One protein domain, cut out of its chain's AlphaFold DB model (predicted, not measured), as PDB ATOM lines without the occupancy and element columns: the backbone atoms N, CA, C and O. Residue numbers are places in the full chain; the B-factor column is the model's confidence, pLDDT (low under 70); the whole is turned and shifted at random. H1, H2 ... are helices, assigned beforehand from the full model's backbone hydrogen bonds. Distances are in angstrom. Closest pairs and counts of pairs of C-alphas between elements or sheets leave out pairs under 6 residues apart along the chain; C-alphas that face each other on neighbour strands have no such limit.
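AT A GLANCE: This is residues 21 to 108 of the 108 residues of the protein "Solute carrier family 25 member 51 (Trinotate prediction)" of Myxobolus squamalis (UniProt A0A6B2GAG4). A long helix, H5, has H1 packed side by side on its first part, and beyond the end where H5 begins, H2, H3 and the short H4 make a small head. At the opposite end residues 98 to 108, of which 98 to 106 belong to H5, stick out bare. The printed part has 88 residues with five named helices, H1 to H5 in order along the chain, and no named strand; the class is all helix. The whole is only just loose, close to extended, with a radius of gyration of the C-alphas of 18.1 A, and spans 59 by 26 by 17 A.

HOW THE PARTS SIT: H1, residues 21 to 34, touches H5, residues 78 to 106, closest at the C-alphas of Ala 25 and Ile 86, 4.0 A apart. The two run opposite ways at a steep tilt of 40 degrees. H2, residues 36 to 47, and H1 meet only through their link. H2 touches H3, residues 56 to 66, about perpendicular at 89 degrees; the closest C-alphas, of Thr 41 and Tyr 60, are 5.5 A apart. H3 only just touches H4, residues 71 to 74, with 3 pairs of C-alphas within 8 A; the closest, of Tyr 64 and Ile 74, are 6.9 A apart. H3 and H5 are apart. In H1, H2, H3 and H5 every O i to N i+4 pair is within hydrogen-bond range; H4 is too short for such a pair.

IN THESE COORDINATES: H1 begins at C-alpha 21, (32.367, -44.362, 60.400), and measures 20.0 A. H2 measures 16.4 A, H3 15.1 A and H4 5.2 A. H5 runs 41.4 A from C-alpha 78, (21.185, -41.905, 43.318), to C-alpha 106, (54.174, -48.150, 67.546).

THE WHOLE: The two C-alphas farthest apart, of Gly 68 and Asn 108, are 60.8 A apart. The printed part has no cut and no long link. Residues 46 to 52 stand free. Residues 104 to 108 have pLDDT under 70.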
ATOM      1  N   PHE A  21      33.234 -43.778  61.413       95.94
ATOM      2  CA  PHE A  21      32.367 -44.362  60.400       95.94
ATOM      3  C   PHE A  21      31.288 -43.372  59.966       95.94
ATOM      4  O   PHE A  21      31.151 -43.104  58.776       95.94
ATOM      5  N   CYS A  22      30.545 -42.797  60.915       96.62
ATOM      6  CA  CYS A  22      29.444 -41.882  60.627       96.62
ATOM      7  C   CYS A  22      29.909 -40.617  59.899       96.62
ATOM      8  O   CYS A  22      29.222 -40.164  58.985       96.62
ATOM      9  N   THR A  23      31.071 -40.060  60.254       95.75
ATOM     10  CA  THR A  23      31.627 -38.897  59.549       95.75
ATOM     11  C   THR A  23      32.002 -39.250  58.111       95.75
ATOM     12  O   THR A  23      31.591 -38.541  57.192       95.75
ATOM     13  N   GLY A  24      32.692 -40.376  57.894       96.44
ATOM     14  CA  GLY A  24      33.020 -40.865  56.553       96.44
ATOM     15  C   GLY A  24      31.772 -41.165  55.721       96.44
ATOM     16  O   GLY A  24      31.659 -40.728  54.577       96.44
ATOM     17  N   ALA A  25      30.794 -41.842  56.317       96.94
ATOM     18  CA  ALA A  25      29.519 -42.171  55.696       96.94
ATOM     19  C   ALA A  25      28.723 -40.921  55.292       96.94
ATOM     20  O   ALA A  25      28.221 -40.854  54.168       96.94
ATOM     21  N   ALA A  26      28.618 -39.925  56.177       97.50
ATOM     22  CA  ALA A  26      27.893 -38.685  55.909       97.50
ATOM     23  C   ALA A  26      28.556 -37.878  54.784       97.50
ATOM     24  O   ALA A  26      27.880 -37.481  53.834       97.50
ATOM     25  N   LEU A  27      29.880 -37.700  54.848       96.06
ATOM     26  CA  LEU A  27      30.645 -37.021  53.799       96.06
ATOM     27  C   LEU A  27      30.506 -37.740  52.454       96.06
ATOM     28  O   LEU A  27      30.193 -37.111  51.440       96.06
ATOM     29  N   GLY A  28      30.663 -39.066  52.458       95.88
ATOM     30  CA  GLY A  28      30.490 -39.904  51.276       95.88
ATOM     31  C   GLY A  28      29.091 -39.785  50.678       95.88
ATOM     32  O   GLY A  28      28.959 -39.626  49.469       95.88
ATOM     33  N   CYS A  29      28.045 -39.806  51.507       95.94
ATOM     34  CA  CYS A  29      26.655 -39.656  51.074       95.94
ATOM     35  C   CYS A  29      26.398 -38.300  50.401       95.94
ATOM     36  O   CYS A  29      25.863 -38.251  49.288       95.94
ATOM     37  N   ILE A  30      26.814 -37.206  51.048       96.50
ATOM     38  CA  ILE A  30      26.604 -35.840  50.553       96.50
ATOM     39  C   ILE A  30      27.327 -35.655  49.220       96.50
ATOM     40  O   ILE A  30      26.700 -35.287  48.225       96.50
ATOM     41  N   LEU A  31      28.621 -35.981  49.165       95.12
ATOM     42  CA  LEU A  31      29.424 -35.801  47.957       95.12
ATOM     43  C   LEU A  31      28.905 -36.666  46.801       95.12
ATOM     44  O   LEU A  31      28.751 -36.198  45.676       95.12
ATOM     45  N   SER A  32      28.564 -37.920  47.093       94.69
ATOM     46  CA  SER A  32      28.008 -38.871  46.129       94.69
ATOM     47  C   SER A  32      26.659 -38.427  45.559       94.69
ATOM     48  O   SER A  32      26.344 -38.760  44.416       94.69
ATOM     49  N   THR A  33      25.868 -37.693  46.343       95.19
ATOM     50  CA  THR A  33      24.580 -37.142  45.914       95.19
ATOM     51  C   THR A  33      24.784 -35.880  45.080       95.19
ATOM     52  O   THR A  33      24.265 -35.805  43.971       95.19
ATOM     53  N   LEU A  34      25.599 -34.928  45.548       95.19
ATOM     54  CA  LEU A  34      25.875 -33.679  44.824       95.19
ATOM     55  C   LEU A  34      26.546 -33.929  43.467       95.19
ATOM     56  O   LEU A  34      26.190 -33.308  42.467       95.19
ATOM     57  N   CYS A  35      27.484 -34.877  43.409       94.88
ATOM     58  CA  CYS A  35      28.182 -35.245  42.178       94.88
ATOM     59  C   CYS A  35      27.431 -36.293  41.338       94.88
ATOM     60  O   CYS A  35      27.939 -36.717  40.296       94.88
ATOM     61  N   PHE A  36      26.225 -36.716  41.740       95.62
ATOM     62  CA  PHE A  36      25.477 -37.748  41.016       95.62
ATOM     63  C   PHE A  36      25.194 -37.407  39.542       95.62
ATOM     64  O   PHE A  36      25.381 -38.292  38.707       95.62
ATOM     65  N   PRO A  37      24.823 -36.166  39.164       94.25
ATOM     66  CA  PRO A  37      24.571 -35.824  37.759       94.25
ATOM     67  C   PRO A  37      25.789 -36.049  36.856       94.25
ATOM     68  O   PRO A  37      25.661 -36.510  35.720       94.25
ATOM     69  N   ILE A  38      26.985 -35.777  37.381       94.88
ATOM     70  CA  ILE A  38      28.245 -36.000  36.666       94.88
ATOM     71  C   ILE A  38      28.470 -37.503  36.493       94.88
ATOM     72  O   ILE A  38      28.732 -37.959  35.381       94.88
ATOM     73  N   ASN A  39      28.289 -38.286  37.560       94.00
ATOM     74  CA  ASN A  39      28.427 -39.743  37.511       94.00
ATOM     75  C   ASN A  39      27.433 -40.381  36.530       94.00
ATOM     76  O   ASN A  39      27.823 -41.223  35.725       94.00
ATOM     77  N   ALA A  40      26.174 -39.940  36.541       94.69
ATOM     78  CA  ALA A  40      25.148 -40.400  35.609       94.69
ATOM     79  C   ALA A  40      25.532 -40.101  34.150       94.69
ATOM     80  O   ALA A  40      25.371 -40.957  33.283       94.69
ATOM     81  N   THR A  41      26.108 -38.923  33.891       94.94
ATOM     82  CA  THR A  41      26.608 -38.553  32.557       94.94
ATOM     83  C   THR A  41      27.781 -39.428  32.134       94.94
ATOM     84  O   THR A  41      27.832 -39.873  30.994       94.94
ATOM     85  N   ARG A  42      28.708 -39.732  33.048       93.06
ATOM     86  CA  ARG A  42      29.857 -40.607  32.763       93.06
ATOM     87  C   ARG A  42      29.414 -42.026  32.419       93.06
ATOM     88  O   ARG A  42      29.905 -42.578  31.442       93.06
ATOM     89  N   ILE A  43      28.460 -42.580  33.170       93.19
ATOM     90  CA  ILE A  43      27.879 -43.901  32.888       93.19
ATOM     91  C   ILE A  43      27.149 -43.889  31.543       93.19
ATOM     92  O   ILE A  43      27.311 -44.814  30.756       93.19
ATOM     93  N   PHE A  44      26.391 -42.829  31.251       93.12
ATOM     94  CA  PHE A  44      25.733 -42.658  29.956       93.12
ATOM     95  C   PHE A  44      26.743 -42.667  28.800       93.12
ATOM     96  O   PHE A  44      26.588 -43.448  27.869       93.12
ATOM     97  N   MET A  45      27.824 -41.887  28.909       93.44
ATOM     98  CA  MET A  45      28.898 -41.848  27.909       93.44
ATOM     99  C   MET A  45      29.579 -43.208  27.715       93.44
ATOM    100  O   MET A  45      29.945 -43.555  26.601       93.44
ATOM    101  N   GLN A  46      29.765 -43.971  28.794       92.75
ATOM    102  CA  GLN A  46      30.369 -45.307  28.742       92.75
ATOM    103  C   GLN A  46      29.419 -46.375  28.182       92.75
ATOM    104  O   GLN A  46      29.881 -47.439  27.782       92.75
ATOM    105  N   GLY A  47      28.110 -46.110  28.170       91.31
ATOM    106  CA  GLY A  47      27.098 -47.010  27.625       91.31
ATOM    107  C   GLY A  47      26.847 -46.842  26.125       91.31
ATOM    108  O   GLY A  47      26.293 -47.752  25.511       91.31
ATOM    109  N   GLU A  48      27.234 -45.714  25.518       88.50
ATOM    110  CA  GLU A  48      27.115 -45.533  24.067       88.50
ATOM    111  C   GLU A  48      28.245 -46.295  23.342       88.50
ATOM    112  O   GLU A  48      29.423 -45.966  23.477       88.50
ATOM    113  N   LEU A  49      27.895 -47.316  22.550       86.75
ATOM    114  CA  LEU A  49      28.849 -48.092  21.748       86.75
ATOM    115  C   LEU A  49      28.820 -47.636  20.285       86.75
ATOM    116  O   LEU A  49      27.754 -47.423  19.715       86.75
ATOM    117  N   GLY A  50      29.994 -47.512  19.662       84.19
ATOM    118  CA  GLY A  50      30.116 -47.207  18.229       84.19
ATOM    119  C   GLY A  50      29.810 -45.757  17.830       84.19
ATOM    120  O   GLY A  50      29.809 -45.451  16.641       84.19
ATOM    121  N   VAL A  51      29.582 -44.856  18.790       84.62
ATOM    122  CA  VAL A  51      29.415 -43.417  18.534       84.62
ATOM    123  C   VAL A  51      30.727 -42.657  18.771       84.62
ATOM    124  O   VAL A  51      31.537 -43.075  19.603       84.62
ATOM    125  N   PRO A  52      30.952 -41.516  18.095       86.31
ATOM    126  CA  PRO A  52      32.072 -40.638  18.415       86.31
ATOM    127  C   PRO A  52      32.020 -40.178  19.874       86.31
ATOM    128  O   PRO A  52      30.950 -39.838  20.384       86.31
ATOM    129  N   PHE A  53      33.179 -40.120  20.533       83.44
ATOM    130  CA  PHE A  53      33.270 -39.622  21.902       83.44
ATOM    131  C   PHE A  53      32.821 -38.161  21.969       83.44
ATOM    132  O   PHE A  53      33.423 -37.270  21.369       83.44
ATOM    133  N   LYS A  54      31.764 -37.911  22.737       85.56
ATOM    134  CA  LYS A  54      31.257 -36.567  23.011       85.56
ATOM    135  C   LYS A  54      31.837 -36.083  24.339       85.56
ATOM    136  O   LYS A  54      32.008 -36.860  25.272       85.56
ATOM    137  N   GLY A  55      32.119 -34.787  24.456       90.81
ATOM    138  CA  GLY A  55      32.532 -34.194  25.732       90.81
ATOM    139  C   GLY A  55      31.452 -34.301  26.821       90.81
ATOM    140  O   GLY A  55      30.305 -34.666  26.559       90.81
ATOM    141  N   LEU A  56      31.791 -33.927  28.058       92.94
ATOM    142  CA  LEU A  56      30.869 -34.024  29.199       92.94
ATOM    143  C   LEU A  56      29.602 -33.170  29.009       92.94
ATOM    144  O   LEU A  56      28.496 -33.663  29.199       92.94
ATOM    145  N   THR A  57      29.753 -31.911  28.595       94.38
ATOM    146  CA  THR A  57      28.639 -30.966  28.403       94.38
ATOM    147  C   THR A  57      27.622 -31.419  27.344       94.38
ATOM    148  O   THR A  57      26.436 -31.490  27.677       94.38
ATOM    149  N   PRO A  58      28.018 -31.773  26.099       94.31
ATOM    150  CA  PRO A  58      27.058 -32.261  25.105       94.31
ATOM    151  C   PRO A  58      26.409 -33.587  25.525       94.31
ATOM    152  O   PRO A  58      25.224 -33.789  25.265       94.31
ATOM    153  N   SER A  59      27.141 -34.453  26.231       95.00
ATOM    154  CA  SER A  59      26.597 -35.710  26.761       95.00
ATOM    155  C   SER A  59      25.580 -35.476  27.879       95.00
ATOM    156  O   SER A  59      24.548 -36.139  27.918       95.00
ATOM    157  N   TYR A  60      25.819 -34.498  28.758       94.81
ATOM    158  CA  TYR A  60      24.866 -34.107  29.798       94.81
ATOM    159  C   TYR A  60      23.575 -33.552  29.192       94.81
ATOM    160  O   TYR A  60      22.487 -33.948  29.606       94.81
ATOM    161  N   ALA A  61      23.680 -32.675  28.187       95.38
ATOM    162  CA  ALA A  61      22.512 -32.125  27.498       95.38
ATOM    163  C   ALA A  61      21.669 -33.231  26.838       95.38
ATOM    164  O   ALA A  61      20.445 -33.232  26.966       95.38
ATOM    165  N   GLN A  62      22.322 -34.207  26.200       94.31
ATOM    166  CA  GLN A  62      21.648 -35.369  25.612       94.31
ATOM    167  C   GLN A  62      20.985 -36.244  26.671       94.31
ATOM    168  O   GLN A  62      19.806 -36.567  26.542       94.31
ATOM    169  N   LEU A  63      21.696 -36.568  27.755       94.56
ATOM    170  CA  LEU A  63      21.130 -37.321  28.872       94.56
ATOM    171  C   LEU A  63      19.919 -36.599  29.481       94.56
ATOM    172  O   LEU A  63      18.915 -37.242  29.781       94.56
ATOM    173  N   TYR A  64      19.986 -35.276  29.649       96.06
ATOM    174  CA  TYR A  64      18.882 -34.477  30.179       96.06
ATOM    175  C   TYR A  64      17.645 -34.560  29.280       96.06
ATOM    176  O   TYR A  64      16.556 -34.841  29.781       96.06
ATOM    177  N   GLN A  65      17.816 -34.398  27.964       95.69
ATOM    178  CA  GLN A  65      16.724 -34.528  26.995       95.69
ATOM    179  C   GLN A  65      16.150 -35.953  26.968       95.69
ATOM    180  O   GLN A  65      14.935 -36.119  27.070       95.69
ATOM    181  N   LEU A  66      17.002 -36.987  26.947       94.06
ATOM    182  CA  LEU A  66      16.593 -38.400  27.005       94.06
ATOM    183  C   LEU A  66      15.810 -38.732  28.281       94.06
ATOM    184  O   LEU A  66      14.880 -39.537  28.271       94.06
ATOM    185  N   ARG A  67      16.155 -38.085  29.397       93.56
ATOM    186  CA  ARG A  67      15.452 -38.208  30.680       93.56
ATOM    187  C   ARG A  67      14.208 -37.313  30.752       93.56
ATOM    188  O   ARG A  67      13.642 -37.168  31.833       93.56
ATOM    189  N   GLY A  68      13.738 -36.756  29.636       94.25
ATOM    190  CA  GLY A  68      12.523 -35.944  29.559       94.25
ATOM    191  C   GLY A  68      12.681 -34.553  30.170       94.25
ATOM    192  O   GLY A  68      11.740 -34.057  30.783       94.25
ATOM    193  N   SER A  69      13.877 -33.967  30.068       94.44
ATOM    194  CA  SER A  69      14.201 -32.618  30.552       94.44
ATOM    195  C   SER A  69      13.792 -32.390  32.010       94.44
ATOM    196  O   SER A  69      13.264 -31.344  32.377       94.44
ATOM    197  N   ASN A  70      14.007 -33.404  32.853       93.25
ATOM    198  CA  ASN A  70      13.643 -33.370  34.261       93.25
ATOM    199  C   ASN A  70      14.838 -33.754  35.132       93.25
ATOM    200  O   ASN A  70      15.316 -34.891  35.103       93.25
ATOM    201  N   ILE A  71      15.276 -32.816  35.972       90.38
ATOM    202  CA  ILE A  71      16.427 -33.012  36.855       90.38
ATOM    203  C   ILE A  71      16.221 -34.172  37.836       90.38
ATOM    204  O   ILE A  71      17.158 -34.913  38.113       90.38
ATOM    205  N   ARG A  72      14.990 -34.432  38.295       93.62
ATOM    206  CA  ARG A  72      14.699 -35.570  39.186       93.62
ATOM    207  C   ARG A  72      14.968 -36.905  38.499       93.62
ATOM    208  O   ARG A  72      15.408 -37.850  39.144       93.62
ATOM    209  N   ARG A  73      14.746 -36.983  37.182       93.94
ATOM    210  CA  ARG A  73      14.995 -38.199  36.397       93.94
ATOM    211  C   ARG A  73      16.484 -38.452  36.166       93.94
ATOM    212  O   ARG A  73      16.859 -39.611  35.987       93.94
ATOM    213  N   ILE A  74      17.327 -37.417  36.243       94.31
ATOM    214  CA  ILE A  74      18.787 -37.588  36.292       94.31
ATOM    215  C   ILE A  74      19.200 -38.313  37.575       94.31
ATOM    216  O   ILE A  74      20.134 -39.095  37.519       94.31
ATOM    217  N   TYR A  75      18.480 -38.129  38.690       95.50
ATOM    218  CA  TYR A  75      18.775 -38.745  39.993       95.50
ATOM    219  C   TYR A  75      18.256 -40.186  40.172       95.50
ATOM    220  O   TYR A  75      18.374 -40.763  41.255       95.50
ATOM    221  N   ILE A  76      17.714 -40.818  39.127       93.31
ATOM    222  CA  ILE A  76      17.315 -42.232  39.188       93.31
ATOM    223  C   ILE A  76      18.569 -43.091  39.407       93.31
ATOM    224  O   ILE A  76      19.484 -43.084  38.589       93.31
ATOM    225  N   GLY A  77      18.607 -43.825  40.523       92.81
ATOM    226  CA  GLY A  77      19.768 -44.614  40.960       92.81
ATOM    227  C   GLY A  77      20.658 -43.923  42.004       92.81
ATOM    228  O   GLY A  77      21.544 -44.568  42.567       92.81
ATOM    229  N   ALA A  78      20.395 -42.652  42.337       94.50
ATOM    230  CA  ALA A  78      21.185 -41.905  43.318       94.50
ATOM    231  C   ALA A  78      21.170 -42.546  44.710       94.50
ATOM    232  O   ALA A  78      22.204 -42.569  45.368       94.50
ATOM    233  N   GLY A  79      20.041 -43.126  45.134       95.19
ATOM    234  CA  GLY A  79      19.926 -43.805  46.430       95.19
ATOM    235  C   GLY A  79      20.852 -45.018  46.562       95.19
ATOM    236  O   GLY A  79      21.555 -45.150  47.559       95.19
ATOM    237  N   ALA A  80      20.933 -45.862  45.527       94.81
ATOM    238  CA  ALA A  80      21.860 -46.996  45.512       94.81
ATOM    239  C   ALA A  80      23.324 -46.524  45.523       94.81
ATOM    240  O   ALA A  80      24.159 -47.064  46.250       94.81
ATOM    241  N   ASN A  81      23.627 -45.461  44.771       94.44
ATOM    242  CA  ASN A  81      24.952 -44.849  44.777       94.44
ATOM    243  C   ASN A  81      25.303 -44.228  46.144       94.44
ATOM    244  O   ASN A  81      26.435 -44.364  46.605       94.44
ATOM    245  N   ALA A  82      24.339 -43.595  46.815       95.00
ATOM    246  CA  ALA A  82      24.500 -43.050  48.158       95.00
ATOM    247  C   ALA A  82      24.741 -44.160  49.190       95.00
ATOM    248  O   ALA A  82      25.684 -44.051  49.968       95.00
ATOM    249  N   LEU A  83      23.976 -45.256  49.149       96.81
ATOM    250  CA  LEU A  83      24.171 -46.414  50.030       96.81
ATOM    251  C   LEU A  83      25.567 -47.029  49.864       96.81
ATOM    252  O   LEU A  83      26.276 -47.247  50.847       96.81
ATOM    253  N   ARG A  84      25.995 -47.253  48.617       95.88
ATOM    254  CA  ARG A  84      27.347 -47.742  48.315       95.88
ATOM    255  C   ARG A  84      28.413 -46.801  48.884       95.88
ATOM    256  O   ARG A  84      29.386 -47.258  49.481       95.88
ATOM    257  N   SER A  85      28.229 -45.494  48.709       95.19
ATOM    258  CA  SER A  85      29.153 -44.483  49.225       95.19
ATOM    259  C   SER A  85      29.177 -44.441  50.755       95.19
ATOM    260  O   SER A  85      30.261 -44.383  51.318       95.19
ATOM    261  N   ILE A  86      28.032 -44.547  51.433       96.69
ATOM    262  CA  ILE A  86      27.947 -44.629  52.902       96.69
ATOM    263  C   ILE A  86      28.822 -45.769  53.429       96.69
ATOM    264  O   ILE A  86      29.669 -45.548  54.294       96.69
ATOM    265  N   LEU A  87      28.654 -46.971  52.869       96.56
ATOM    266  CA  LEU A  87      29.398 -48.155  53.297       96.56
ATOM    267  C   LEU A  87      30.895 -48.006  53.007       96.56
ATOM    268  O   LEU A  87      31.722 -48.189  53.897       96.56
ATOM    269  N   SER A  88      31.243 -47.622  51.778       96.00
ATOM    270  CA  SER A  88      32.639 -47.515  51.358       96.00
ATOM    271  C   SER A  88      33.385 -46.426  52.128       96.00
ATOM    272  O   SER A  88      34.434 -46.697  52.709       96.00
ATOM    273  N   TRP A  89      32.856 -45.199  52.155       96.75
ATOM    274  CA  TRP A  89      33.522 -44.069  52.803       96.75
ATOM    275  C   TRP A  89      33.530 -44.199  54.327       96.75
ATOM    276  O   TRP A  89      34.510 -43.806  54.955       96.75
ATOM    277  N   GLY A  90      32.500 -44.804  54.928       96.62
ATOM    278  CA  GLY A  90      32.485 -45.095  56.362       96.62
ATOM    279  C   GLY A  90      33.580 -46.087  56.771       96.62
ATOM    280  O   GLY A  90      34.333 -45.824  57.715       96.62
ATOM    281  N   VAL A  91      33.731 -47.197  56.036       96.56
ATOM    282  CA  VAL A  91      34.785 -48.196  56.306       96.56
ATOM    283  C   VAL A  91      36.175 -47.611  56.063       96.56
ATOM    284  O   VAL A  91      37.053 -47.770  56.913       96.56
ATOM    285  N   ILE A  92      36.376 -46.902  54.946       96.00
ATOM    286  CA  ILE A  92      37.663 -46.274  54.614       96.00
ATOM    287  C   ILE A  92      38.066 -45.281  55.704       96.00
ATOM    288  O   ILE A  92      39.182 -45.374  56.208       96.00
ATOM    289  N   ASN A  93      37.168 -44.378  56.111       95.75
ATOM    290  CA  ASN A  93      37.496 -43.365  57.114       95.75
ATOM    291  C   ASN A  93      37.820 -43.996  58.475       95.75
ATOM    292  O   ASN A  93      38.804 -43.641  59.114       95.75
ATOM    293  N   THR A  94      37.044 -45.000  58.889       94.19
ATOM    294  CA  THR A  94      37.299 -45.725  60.146       94.19
ATOM    295  C   THR A  94      38.640 -46.452  60.123       94.19
ATOM    296  O   THR A  94      39.395 -46.389  61.092       94.19
ATOM    297  N   THR A  95      38.945 -47.125  59.011       93.81
ATOM    298  CA  THR A  95      40.193 -47.879  58.835       93.81
ATOM    299  C   THR A  95      41.390 -46.940  58.775       93.81
ATOM    300  O   THR A  95      42.409 -47.207  59.406       93.81
ATOM    301  N   HIS A  96      41.262 -45.819  58.064       92.25
ATOM    302  CA  HIS A  96      42.288 -44.789  57.987       92.25
ATOM    303  C   HIS A  96      42.640 -44.265  59.383       92.25
ATOM    304  O   HIS A  96      43.795 -44.351  59.788       92.25
ATOM    305  N   GLU A  97      41.646 -43.830  60.159       88.88
ATOM    306  CA  GLU A  97      41.854 -43.339  61.527       88.88
ATOM    307  C   GLU A  97      42.457 -44.404  62.454       88.88
ATOM    308  O   GLU A  97      43.355 -44.112  63.245       88.88
ATOM    309  N   TYR A  98      42.015 -45.660  62.331       87.75
ATOM    310  CA  TYR A  98      42.578 -46.775  63.093       87.75
ATOM    311  C   TYR A  98      44.064 -47.003  62.776       87.75
ATOM    312  O   TYR A  98      44.895 -47.078  63.684       87.75
ATOM    313  N   LEU A  99      44.417 -47.078  61.490       87.62
ATOM    314  CA  LEU A  99      45.793 -47.314  61.049       87.62
ATOM    315  C   LEU A  99      46.717 -46.151  61.403       87.62
ATOM    316  O   LEU A  99      47.853 -46.373  61.822       87.62
ATOM    317  N   VAL A 100      46.232 -44.921  61.241       85.75
ATOM    318  CA  VAL A 100      46.962 -43.701  61.585       85.75
ATOM    319  C   VAL A 100      47.288 -43.700  63.077       85.75
ATOM    320  O   VAL A 100      48.458 -43.587  63.440       85.75
ATOM    321  N   LYS A 101      46.299 -43.942  63.945       80.00
ATOM    322  CA  LYS A 101      46.523 -44.053  65.392       80.00
ATOM    323  C   LYS A 101      47.522 -45.152  65.737       80.00
ATOM    324  O   LYS A 101      48.500 -44.868  66.421       80.00
ATOM    325  N   ASN A 102      47.344 -46.370  65.222       77.00
ATOM    326  CA  ASN A 102      48.249 -47.485  65.520       77.00
ATOM    327  C   ASN A 102      49.691 -47.231  65.060       77.00
ATOM    328  O   ASN A 102      50.623 -47.543  65.797       77.00
ATOM    329  N   LYS A 103      49.905 -46.614  63.890       73.38
ATOM    330  CA  LYS A 103      51.253 -46.214  63.444       73.38
ATOM    331  C   LYS A 103      51.907 -45.204  64.387       73.38
ATOM    332  O   LYS A 103      53.119 -45.264  64.585       73.38
ATOM    333  N   TYR A 104      51.130 -44.288  64.962       60.88
ATOM    334  CA  TYR A 104      51.642 -43.338  65.950       60.88
ATOM    335  C   TYR A 104      51.897 -43.976  67.322       60.88
ATOM    336  O   TYR A 104      52.787 -43.510  68.028       60.88
ATOM    337  N   PHE A 105      51.178 -45.043  67.684       58.91
ATOM    338  CA  PHE A 105      51.420 -45.789  68.925       58.91
ATOM    339  C   PHE A 105      52.653 -46.701  68.867       58.91
ATOM    340  O   PHE A 105      53.278 -46.897  69.895       58.91
ATOM    341  N   VAL A 106      53.013 -47.242  67.697       59.28
ATOM    342  CA  VAL A 106      54.174 -48.150  67.546       59.28
ATOM    343  C   VAL A 106      55.518 -47.403  67.457       59.28
ATOM    344  O   VAL A 106      56.557 -47.984  67.742       59.28
ATOM    345  N   ASN A 107      55.514 -46.125  67.065       55.25
ATOM    346  CA  ASN A 107      56.723 -45.294  66.916       55.25
ATOM    347  C   ASN A 107      57.018 -44.378  68.128       55.25
ATOM    348  O   ASN A 107      57.800 -43.436  67.992       55.25
ATOM    349  N   ASN A 108      56.384 -44.609  69.283       45.25
ATOM    350  CA  ASN A 108      56.702 -43.971  70.572       45.25
ATOM    351  C   ASN A 108      56.965 -45.046  71.624       45.25
ATOM    352  O   ASN A 108      57.702 -44.732  72.583       45.25
TER     353      ASN A 108